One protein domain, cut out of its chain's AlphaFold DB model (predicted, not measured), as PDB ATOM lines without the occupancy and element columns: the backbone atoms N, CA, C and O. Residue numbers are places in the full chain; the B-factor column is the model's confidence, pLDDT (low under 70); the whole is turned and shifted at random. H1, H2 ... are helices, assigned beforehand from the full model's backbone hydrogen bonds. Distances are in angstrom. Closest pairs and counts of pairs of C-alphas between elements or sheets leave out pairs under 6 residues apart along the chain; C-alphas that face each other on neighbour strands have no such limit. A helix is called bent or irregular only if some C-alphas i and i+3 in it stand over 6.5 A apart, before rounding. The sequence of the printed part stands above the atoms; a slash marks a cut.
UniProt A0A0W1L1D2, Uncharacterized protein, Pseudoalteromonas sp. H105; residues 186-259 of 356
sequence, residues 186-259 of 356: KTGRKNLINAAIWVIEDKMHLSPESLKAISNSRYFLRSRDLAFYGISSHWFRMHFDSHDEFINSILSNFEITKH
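AT A GLANCE: This is residues 186 to 259 of the 356 residues of an uncharacterized protein of Pseudoalteromonas sp. H105 (UniProt A0A0W1L1D2). What does the model look like? Two long helices, H1 and H5, cross near their middles as an X, with the short helices H2, H3 and H4 round this cross: H2 by the latter part of H5, H4 by the first part of H1, and H3 near both H1 and H4. What is it made of? The printed part has 74 residues with five named helices, H1 to H5 in order, and no named strand: all helix. It is compact and rounded, with a radius of gyration of the C-alphas of 11.3 A and spans of 29 by 25 by 21 A.

HOW THE PARTS SIT: Where do the long helices meet? H1, residues 186 to 203, touches H5, residues 243 to 259, with residues 193 to 197 alone; the closest C-alphas, of Ile 193 and Ile 250, are 5.6 A apart. Their lines are about perpendicular at 72 degrees, only just beyond steep. Where are the short ones? H2, residues 208 to 214, touches residues 251 to 255 of H5 alone, at a shallow tilt of 19 degrees, opposite ways; the closest C-alphas, of Pro 208 and Phe 254, are 7.0 A apart. H4, residues 233 to 239, only just touches H1, at its residues 189 to 192 alone, with 3 pairs of C-alphas within 8 A, the closest Arg 189 and His 239 at 5.8 A. H3, residues 223 to 228, is close to but not clearly touching H1, the closest C-alphas being those of Ala 196 and Leu 226, 7.4 A apart. Are the backbones helical? Each O i to N i+4 pair is within hydrogen-bond range in H3, against 13 of 14 in H1, 2 of 3 in H4, 10 of 13 in H5 and 1 of 3 in H2, where 3 of 4 O i to N i+3 pairs are.

IN THESE COORDINATES: Where does H1 run? It goes 25.8 A from C-alpha 186 at (57.420, 22.763, -166.289) to C-alpha 203. Where does H5 end? It spans 25.5 A to C-alpha 259 at (68.642, 3.834, -156.911), and is only just irregular, C-alphas 255 and 258 being 6.53 A apart.

THE WHOLE: Is anything missing or long? The printed part has no cut, and no link is long. Where is confidence low? Residues 255 to 259 are under 70, against a mean pLDDT of 86.4 of the printed part.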
ATOM      1  N   LYS A 186      57.268  24.230-166.363       83.19
ATOM      2  CA  LYS A 186      57.420  22.763-166.289       83.19
ATOM      3  C   LYS A 186      58.700  22.334-165.560       83.19
ATOM      4  O   LYS A 186      58.682  21.382-164.784       83.19
ATOM      5  N   THR A 187      59.805  23.044-165.781       88.81
ATOM      6  CA  THR A 187      61.077  22.806-165.081       88.81
ATOM      7  C   THR A 187      61.001  23.198-163.606       88.81
ATOM      8  O   THR A 187      61.590  22.517-162.770       88.81
ATOM      9  N   GLY A 188      60.218  24.228-163.271       91.81
ATOM     10  CA  GLY A 188      59.977  24.688-161.906       91.81
ATOM     11  C   GLY A 188      59.375  23.625-160.991       91.81
ATOM     12  O   GLY A 188      59.879  23.444-159.884       91.81
ATOM     13  N   ARG A 189      58.379  22.858-161.469       93.06
ATOM     14  CA  ARG A 189      57.795  21.734-160.707       93.06
ATOM     15  C   ARG A 189      58.865  20.715-160.307       93.06
ATOM     16  O   ARG A 189      58.943  20.321-159.147       93.06
ATOM     17  N   LYS A 190      59.736  20.333-161.248       92.06
ATOM     18  CA  LYS A 190      60.852  19.405-160.994       92.06
ATOM     19  C   LYS A 190      61.877  19.998-160.023       92.06
ATOM     20  O   LYS A 190      62.298  19.321-159.093       92.06
ATOM     21  N   ASN A 191      62.261  21.256-160.224       93.75
ATOM     22  CA  ASN A 191      63.207  21.953-159.354       93.75
ATOM     23  C   ASN A 191      62.700  22.045-157.911       93.75
ATOM     24  O   ASN A 191      63.473  21.874-156.974       93.75
ATOM     25  N   LEU A 192      61.400  22.281-157.737       93.75
ATOM     26  CA  LEU A 192      60.750  22.349-156.436       93.75
ATOM     27  C   LEU A 192      60.768  20.999-155.706       93.75
ATOM     28  O   LEU A 192      61.106  20.958-154.526       93.75
ATOM     29  N   ILE A 193      60.475  19.902-156.416       92.88
ATOM     30  CA  ILE A 193      60.592  18.539-155.872       92.88
ATOM     31  C   ILE A 193      62.041  18.262-155.460       92.88
ATOM     32  O   ILE A 193      62.283  17.885-154.321       92.88
ATOM     33  N   ASN A 194      63.011  18.522-156.341       92.25
ATOM     34  CA  ASN A 194      64.428  18.292-156.048       92.25
ATOM     35  C   ASN A 194      64.924  19.114-154.848       92.25
ATOM     36  O   ASN A 194      65.680  18.605-154.026       92.25
ATOM     37  N   ALA A 195      64.496  20.373-154.732       93.88
ATOM     38  CA  ALA A 195      64.842  21.217-153.593       93.88
ATOM     39  C   ALA A 195      64.259  20.658-152.285       93.88
ATOM     40  O   ALA A 195      64.941  20.660-151.265       93.88
ATOM     41  N   ALA A 196      63.026  20.143-152.312       93.81
ATOM     42  CA  ALA A 196      62.410  19.519-151.144       93.81
ATOM     43  C   ALA A 196      63.092  18.198-150.758       93.81
ATOM     44  O   ALA A 196      63.352  17.990-149.578       93.81
ATOM     45  N   ILE A 197      63.439  17.350-151.735       91.81
ATOM     46  CA  ILE A 197      64.226  16.123-151.516       91.81
ATOM     47  C   ILE A 197      65.553  16.466-150.834       91.81
ATOM     48  O   ILE A 197      65.868  15.892-149.798       91.81
ATOM     49  N   TRP A 198      66.272  17.466-151.347       91.81
ATOM     50  CA  TRP A 198      67.527  17.919-150.750       91.81
ATOM     51  C   TRP A 198      67.356  18.376-149.295       91.81
ATOM     52  O   TRP A 198      68.150  18.008-148.441       91.81
ATOM     53  N   VAL A 199      66.300  19.137-148.972       93.88
ATOM     54  CA  VAL A 199      66.020  19.534-147.578       93.88
ATOM     55  C   VAL A 199      65.774  18.308-146.692       93.88
ATOM     56  O   VAL A 199      66.260  18.246-145.565       93.88
ATOM     57  N   ILE A 200      65.019  17.332-147.185       91.88
ATOM     58  CA  ILE A 200      64.703  16.110-146.442       91.88
ATOM     59  C   ILE A 200      65.972  15.303-146.136       91.88
ATOM     60  O   ILE A 200      66.166  14.889-144.992       91.88
ATOM     61  N   GLU A 201      66.832  15.102-147.133       89.25
ATOM     62  CA  GLU A 201      68.063  14.315-146.999       89.25
ATOM     63  C   GLU A 201      69.125  15.060-146.185       89.25
ATOM     64  O   GLU A 201      69.598  14.563-145.160       89.25
ATOM     65  N   ASP A 202      69.462  16.278-146.603       88.75
ATOM     66  CA  ASP A 202      70.650  16.972-146.110       88.75
ATOM     67  C   ASP A 202      70.379  17.773-144.838       88.75
ATOM     68  O   ASP A 202      71.316  18.062-144.097       88.75
ATOM     69  N   LYS A 203      69.122  18.166-144.583       91.94
ATOM     70  CA  LYS A 203      68.772  19.050-143.456       91.94
ATOM     71  C   LYS A 203      67.886  18.394-142.413       91.94
ATOM     72  O   LYS A 203      68.001  18.712-141.234       91.94
ATOM     73  N   MET A 204      66.994  17.497-142.826       90.44
ATOM     74  CA  MET A 204      66.157  16.737-141.891       90.44
ATOM     75  C   MET A 204      66.733  15.354-141.572       90.44
ATOM     76  O   MET A 204      66.263  14.724-140.629       90.44
ATOM     77  N   HIS A 205      67.736  14.892-142.330       88.62
ATOM     78  CA  HIS A 205      68.383  13.585-142.166       88.62
ATOM     79  C   HIS A 205      67.395  12.410-142.144       88.62
ATOM     80  O   HIS A 205      67.584  11.429-141.425       88.62
ATOM     81  N   LEU A 206      66.322  12.510-142.934       86.31
ATOM     82  CA  LEU A 206      65.314  11.460-143.026       86.31
ATOM     83  C   LEU A 206      65.695  10.438-144.096       86.31
ATOM     84  O   LEU A 206      66.085  10.780-145.214       86.31
ATOM     85  N   SER A 207      65.546   9.161-143.752       80.06
ATOM     86  CA  SER A 207      65.768   8.054-144.679       80.06
ATOM     87  C   SER A 207      64.495   7.738-145.485       80.06
ATOM     88  O   SER A 207      63.390   7.992-144.989       80.06
ATOM     89  N   PRO A 208      64.607   7.142-146.688       70.19
ATOM     90  CA  PRO A 208      63.452   6.722-147.490       70.19
ATOM     91  C   PRO A 208      62.465   5.852-146.709       70.19
ATOM     92  O   PRO A 208      61.252   6.028-146.803       70.19
ATOM     93  N   GLU A 209      62.992   4.944-145.891       74.25
ATOM     94  CA  GLU A 209      62.215   3.983-145.114       74.25
ATOM     95  C   GLU A 209      61.364   4.704-144.061       74.25
ATOM     96  O   GLU A 209      60.193   4.380-143.861       74.25
ATOM     97  N   SER A 210      61.929   5.740-143.433       82.31
ATOM     98  CA  SER A 210      61.225   6.574-142.455       82.31
ATOM     99  C   SER A 210      60.194   7.508-143.096       82.31
ATOM    100  O   SER A 210      59.169   7.813-142.481       82.31
ATOM    101  N   LEU A 211      60.419   7.929-144.346       82.88
ATOM    102  CA  LEU A 211      59.576   8.924-145.008       82.88
ATOM    103  C   LEU A 211      58.141   8.462-145.187       82.88
ATOM    104  O   LEU A 211      57.238   9.258-144.967       82.88
ATOM    105  N   LYS A 212      57.914   7.191-145.521       79.19
ATOM    106  CA  LYS A 212      56.560   6.660-145.730       79.19
ATOM    107  C   LYS A 212      55.723   6.644-144.447       79.19
ATOM    108  O   LYS A 212      54.509   6.822-144.489       79.19
ATOM    109  N   ALA A 213      56.368   6.431-143.301       84.50
ATOM    110  CA  ALA A 213      55.709   6.495-142.001       84.50
ATOM    111  C   ALA A 213      55.467   7.953-141.580       84.50
ATOM    112  O   ALA A 213      54.371   8.307-141.142       84.50
ATOM    113  N   ILE A 214      56.480   8.809-141.751       88.75
ATOM    114  CA  ILE A 214      56.449  10.210-141.318       88.75
ATOM    115  C   ILE A 214      55.553  11.061-142.225       88.75
ATOM    116  O   ILE A 214      54.946  12.008-141.732       88.75
ATOM    117  N   SER A 215      55.400  10.724-143.507       87.38
ATOM    118  CA  SER A 215      54.598  11.499-144.461       87.38
ATOM    119  C   SER A 215      53.124  11.601-144.084       87.38
ATOM    120  O   SER A 215      52.466  12.558-144.473       87.38
ATOM    121  N   ASN A 216      52.615  10.656-143.290       85.25
ATOM    122  CA  ASN A 216      51.247  10.686-142.767       85.25
ATOM    123  C   ASN A 216      51.085  11.647-141.573       85.25
ATOM    124  O   ASN A 216      49.969  11.914-141.123       85.25
ATOM    125  N   SER A 217      52.187  12.161-141.023       88.31
ATOM    126  CA  SER A 217      52.166  13.135-139.936       88.31
ATOM    127  C   SER A 217      51.754  14.511-140.447       88.31
ATOM    128  O   SER A 217      52.353  15.053-141.373       88.31
ATOM    129  N   ARG A 218      50.827  15.164-139.738       84.12
ATOM    130  CA  ARG A 218      50.436  16.567-139.994       84.12
ATOM    131  C   ARG A 218      51.586  17.569-139.820       84.12
ATOM    132  O   ARG A 218      51.445  18.739-140.171       84.12
ATOM    133  N   TYR A 219      52.702  17.137-139.236       86.12
ATOM    134  CA  TYR A 219      53.895  17.956-139.028       86.12
ATOM    135  C   TYR A 219      54.966  17.752-140.106       86.12
ATOM    136  O   TYR A 219      55.981  18.447-140.073       86.12
ATOM    137  N   PHE A 220      54.764  16.837-141.056       88.12
ATOM    138  CA  PHE A 220      55.714  16.609-142.135       88.12
ATOM    139  C   PHE A 220      55.696  17.770-143.141       88.12
ATOM    140  O   PHE A 220      54.637  18.197-143.598       88.12
ATOM    141  N   LEU A 221      56.881  18.306-143.465       86.94
ATOM    142  CA  LEU A 221      57.080  19.376-144.455       86.94
ATOM    143  C   LEU A 221      56.128  20.571-144.304       86.94
ATOM    144  O   LEU A 221      55.534  21.046-145.282       86.94
ATOM    145  N   ARG A 222      55.985  21.099-143.081       89.00
ATOM    146  CA  ARG A 222      55.167  22.303-142.883       89.00
ATOM    147  C   ARG A 222      55.715  23.442-143.729       89.00
ATOM    148  O   ARG A 222      56.924  23.608-143.890       89.00
ATOM    149  N   SER A 223      54.811  24.310-144.176       87.31
ATOM    150  CA  SER A 223      55.168  25.483-144.985       87.31
ATOM    151  C   SER A 223      56.268  26.339-144.351       87.31
ATOM    152  O   SER A 223      57.101  26.866-145.075       87.31
ATOM    153  N   ARG A 224      56.305  26.464-143.017       90.06
ATOM    154  CA  ARG A 224      57.359  27.207-142.309       90.06
ATOM    155  C   ARG A 224      58.730  26.539-142.425       90.06
ATOM    156  O   ARG A 224      59.714  27.240-142.636       90.06
ATOM    157  N   ASP A 225      58.775  25.215-142.304       90.25
ATOM    158  CA  ASP A 225      60.020  24.444-142.298       90.25
ATOM    159  C   ASP A 225      60.661  24.498-143.699       90.25
ATOM    160  O   ASP A 225      61.841  24.794-143.841       90.25
ATOM    161  N   LEU A 226      59.853  24.365-144.756       91.44
ATOM    162  CA  LEU A 226      60.299  24.546-146.142       91.44
ATOM    163  C   LEU A 226      60.626  26.006-146.491       91.44
ATOM    164  O   LEU A 226      61.621  26.281-147.168       91.44
ATOM    165  N   ALA A 227      59.827  26.962-146.007       91.69
ATOM    166  CA  ALA A 227      60.068  28.379-146.255       91.69
ATOM    167  C   ALA A 227      61.394  28.846-145.654       91.69
ATOM    168  O   ALA A 227      62.048  29.693-146.265       91.69
ATOM    169  N   PHE A 228      61.825  28.279-144.521       93.31
ATOM    170  CA  PHE A 228      63.145  28.540-143.942       93.31
ATOM    171  C   PHE A 228      64.271  28.244-144.944       93.31
ATOM    172  O   PHE A 228      65.138  29.095-145.140       93.31
ATOM    173  N   TYR A 229      64.152  27.162-145.722       94.19
ATOM    174  CA  TYR A 229      65.073  26.789-146.806       94.19
ATOM    175  C   TYR A 229      64.732  27.398-148.176       94.19
ATOM    176  O   TYR A 229      65.238  26.957-149.203       94.19
ATOM    177  N   GLY A 230      63.876  28.422-148.220       92.12
ATOM    178  CA  GLY A 230      63.579  29.180-149.441       92.12
ATOM    179  C   GLY A 230      62.476  28.581-150.306       92.12
ATOM    180  O   GLY A 230      62.101  29.159-151.324       92.12
ATOM    181  N   ILE A 231      61.872  27.485-149.861       92.25
ATOM    182  CA  ILE A 231      60.749  26.846-150.535       92.25
ATOM    183  C   ILE A 231      59.451  27.438-149.972       92.25
ATOM    184  O   ILE A 231      58.821  26.910-149.058       92.25
ATOM    185  N   SER A 232      59.089  28.620-150.474       89.81
ATOM    186  CA  SER A 232      57.898  29.340-150.008       89.81
ATOM    187  C   SER A 232      56.594  28.650-150.407       89.81
ATOM    188  O   SER A 232      56.523  27.951-151.421       89.81
ATOM    189  N   SER A 233      55.521  28.932-149.661       88.88
ATOM    190  CA  SER A 233      54.229  28.305-149.929       88.88
ATOM    191  C   SER A 233      53.598  28.674-151.267       88.88
ATOM    192  O   SER A 233      52.792  27.932-151.824       88.88
ATOM    193  N   HIS A 234      53.994  29.824-151.800       89.88
ATOM    194  CA  HIS A 234      53.587  30.275-153.116       89.88
ATOM    195  C   HIS A 234      54.030  29.302-154.217       89.88
ATOM    196  O   HIS A 234      53.260  29.042-155.136       89.88
ATOM    197  N   TRP A 235      55.237  28.733-154.104       89.75
ATOM    198  CA  TRP A 235      55.796  27.867-155.139       89.75
ATOM    199  C   TRP A 235      55.075  26.526-155.226       89.75
ATOM    200  O   TRP A 235      54.810  26.068-156.331       89.75
ATOM    201  N   PHE A 236      54.698  25.915-154.098       86.19
ATOM    202  CA  PHE A 236      53.939  24.664-154.166       86.19
ATOM    203  C   PHE A 236      52.525  24.883-154.707       86.19
ATOM    204  O   PHE A 236      52.109  24.136-155.580       86.19
ATOM    205  N   ARG A 237      51.827  25.956-154.299       89.62
ATOM    206  CA  ARG A 237      50.474  26.269-154.806       89.62
ATOM    207  C   ARG A 237      50.442  26.569-156.304       89.62
ATOM    208  O   ARG A 237      49.381  26.545-156.906       89.62
ATOM    209  N   MET A 238      51.588  26.915-156.887       91.44
ATOM    210  CA  MET A 238      51.716  27.150-158.322       91.44
ATOM    211  C   MET A 238      51.749  25.847-159.129       91.44
ATOM    212  O   MET A 238      51.362  25.857-160.293       91.44
ATOM    213  N   HIS A 239      52.248  24.756-158.542       93.38
ATOM    214  CA  HIS A 239      52.512  23.506-159.263       93.38
ATOM    215  C   HIS A 239      51.656  22.333-158.823       93.38
ATOM    216  O   HIS A 239      51.620  21.353-159.559       93.38
ATOM    217  N   PHE A 240      51.042  22.406-157.647       93.50
ATOM    218  CA  PHE A 240      50.299  21.317-157.030       93.50
ATOM    219  C   PHE A 240      48.961  21.842-156.517       93.50
ATOM    220  O   PHE A 240      48.905  22.904-155.888       93.50
ATOM    221  N   ASP A 241      47.908  21.068-156.747       92.81
ATOM    222  CA  ASP A 241      46.538  21.380-156.341       92.81
ATOM    223  C   ASP A 241      46.375  21.272-154.818       92.81
ATOM    224  O   ASP A 241      45.549  21.952-154.206       92.81
ATOM    225  N   SER A 242      47.199  20.435-154.180       90.75
ATOM    226  CA  SER A 242      47.198  20.224-152.734       90.75
ATOM    227  C   SER A 242      48.601  19.976-152.174       90.75
ATOM    228  O   SER A 242      49.548  19.649-152.891       90.75
ATOM    229  N   HIS A 243      48.742  20.129-150.853       87.12
ATOM    230  CA  HIS A 243      49.976  19.767-150.144       87.12
ATOM    231  C   HIS A 243      50.230  18.252-150.190       87.12
ATOM    232  O   HIS A 243      51.377  17.840-150.343       87.12
ATOM    233  N   ASP A 244      49.170  17.441-150.182       88.62
ATOM    234  CA  ASP A 244      49.263  15.983-150.309       88.62
ATOM    235  C   ASP A 244      49.791  15.560-151.688       88.62
ATOM    236  O   ASP A 244      50.662  14.697-151.779       88.62
ATOM    237  N   GLU A 245      49.343  16.201-152.776       92.31
ATOM    238  CA  GLU A 245      49.885  15.949-154.123       92.31
ATOM    239  C   GLU A 245      51.386  16.272-154.193       92.31
ATOM    240  O   GLU A 245      52.169  15.542-154.815       92.31
ATOM    241  N   PHE A 246      51.808  17.347-153.522       91.31
ATOM    242  CA  PHE A 246      53.216  17.710-153.426       91.31
ATOM    243  C   PHE A 246      54.024  16.656-152.661       91.31
ATOM    244  O   PHE A 246      55.050  16.200-153.171       91.31
ATOM    245  N   ILE A 247      53.548  16.214-151.491       89.50
ATOM    246  CA  ILE A 247      54.181  15.142-150.710       89.50
ATOM    247  C   ILE A 247      54.282  13.857-151.541       89.50
ATOM    248  O   ILE A 247      55.366  13.293-151.662       89.50
ATOM    249  N   ASN A 248      53.196  13.430-152.186       89.50
ATOM    250  CA  ASN A 248      53.179  12.222-153.016       89.50
ATOM    251  C   ASN A 248      54.139  12.316-154.209       89.50
ATOM    252  O   ASN A 248      54.782  11.328-154.574       89.50
ATOM    253  N   SER A 249      54.287  13.512-154.789       91.38
ATOM    254  CA  SER A 249      55.264  13.770-155.849       91.38
ATOM    255  C   SER A 249      56.700  13.671-155.332       91.38
ATOM    256  O   SER A 249      57.552  13.132-156.036       91.38
ATOM    257  N   ILE A 250      56.981  14.152-154.116       90.38
ATOM    258  CA  ILE A 250      58.288  13.976-153.471       90.38
ATOM    259  C   ILE A 250      58.558  12.495-153.248       90.38
ATOM    260  O   ILE A 250      59.572  12.014-153.736       90.38
ATOM    261  N   LEU A 251      57.654  11.770-152.582       87.50
ATOM    262  CA  LEU A 251      57.830  10.350-152.259       87.50
ATOM    263  C   LEU A 251      58.090   9.512-153.518       87.50
ATOM    264  O   LEU A 251      59.077   8.783-153.578       87.50
ATOM    265  N   SER A 252      57.288   9.719-154.566       86.25
ATOM    266  CA  SER A 252      57.463   9.037-155.856       86.25
ATOM    267  C   SER A 252      58.815   9.329-156.523       86.25
ATOM    268  O   SER A 252      59.320   8.496-157.265       86.25
ATOM    269  N   ASN A 253      59.407  10.512-156.306       82.56
ATOM    270  CA  ASN A 253      60.723  10.855-156.862       82.56
ATOM    271  C   ASN A 253      61.880  10.470-155.926       82.56
ATOM    272  O   ASN A 253      62.982  10.225-156.409       82.56
ATOM    273  N   PHE A 254      61.632  10.384-154.619       72.62
ATOM    274  CA  PHE A 254      62.606   9.989-153.603       72.62
ATOM    275  C   PHE A 254      63.022   8.520-153.768       72.62
ATOM    276  O   PHE A 254      64.201   8.183-153.675       72.62
ATOM    277  N   GLU A 255      62.063   7.656-154.111       62.09
ATOM    278  CA  GLU A 255      62.309   6.248-154.456       62.09
ATOM    279  C   GLU A 255      63.073   6.080-155.788       62.09
ATOM    280  O   GLU A 255      63.596   5.010-156.069       62.09
ATOM    281  N   ILE A 256      63.199   7.121-156.618       59.19
ATOM    282  CA  ILE A 256      63.928   7.056-157.900       59.19
ATOM    283  C   ILE A 256      65.383   7.542-157.741       59.19
ATOM    284  O   ILE A 256      66.288   7.049-158.419       59.19
ATOM    285  N   THR A 257      65.653   8.497-156.841       50.84
ATOM    286  CA  THR A 257      66.960   9.173-156.734       50.84
ATOM    287  C   THR A 257      68.059   8.352-156.060       50.84
ATOM    288  O   THR A 257      69.206   8.443-156.492       50.84
ATOM    289  N   LYS A 258      67.769   7.503-155.063       49.53
ATOM    290  CA  LYS A 258      68.826   6.681-154.422       49.53
ATOM    291  C   LYS A 258      69.288   5.500-155.264       49.53
ATOM    292  O   LYS A 258      70.424   5.050-155.164       49.53
ATOM    293  N   HIS A 259      68.429   5.047-156.152       49.66
ATOM    294  CA  HIS A 259      68.642   3.834-156.911       49.66
ATOM    295  C   HIS A 259      69.284   4.048-158.285       49.66
ATOM    296  O   HIS A 259      69.364   3.125-159.081       49.66
TER     297      HIS A 259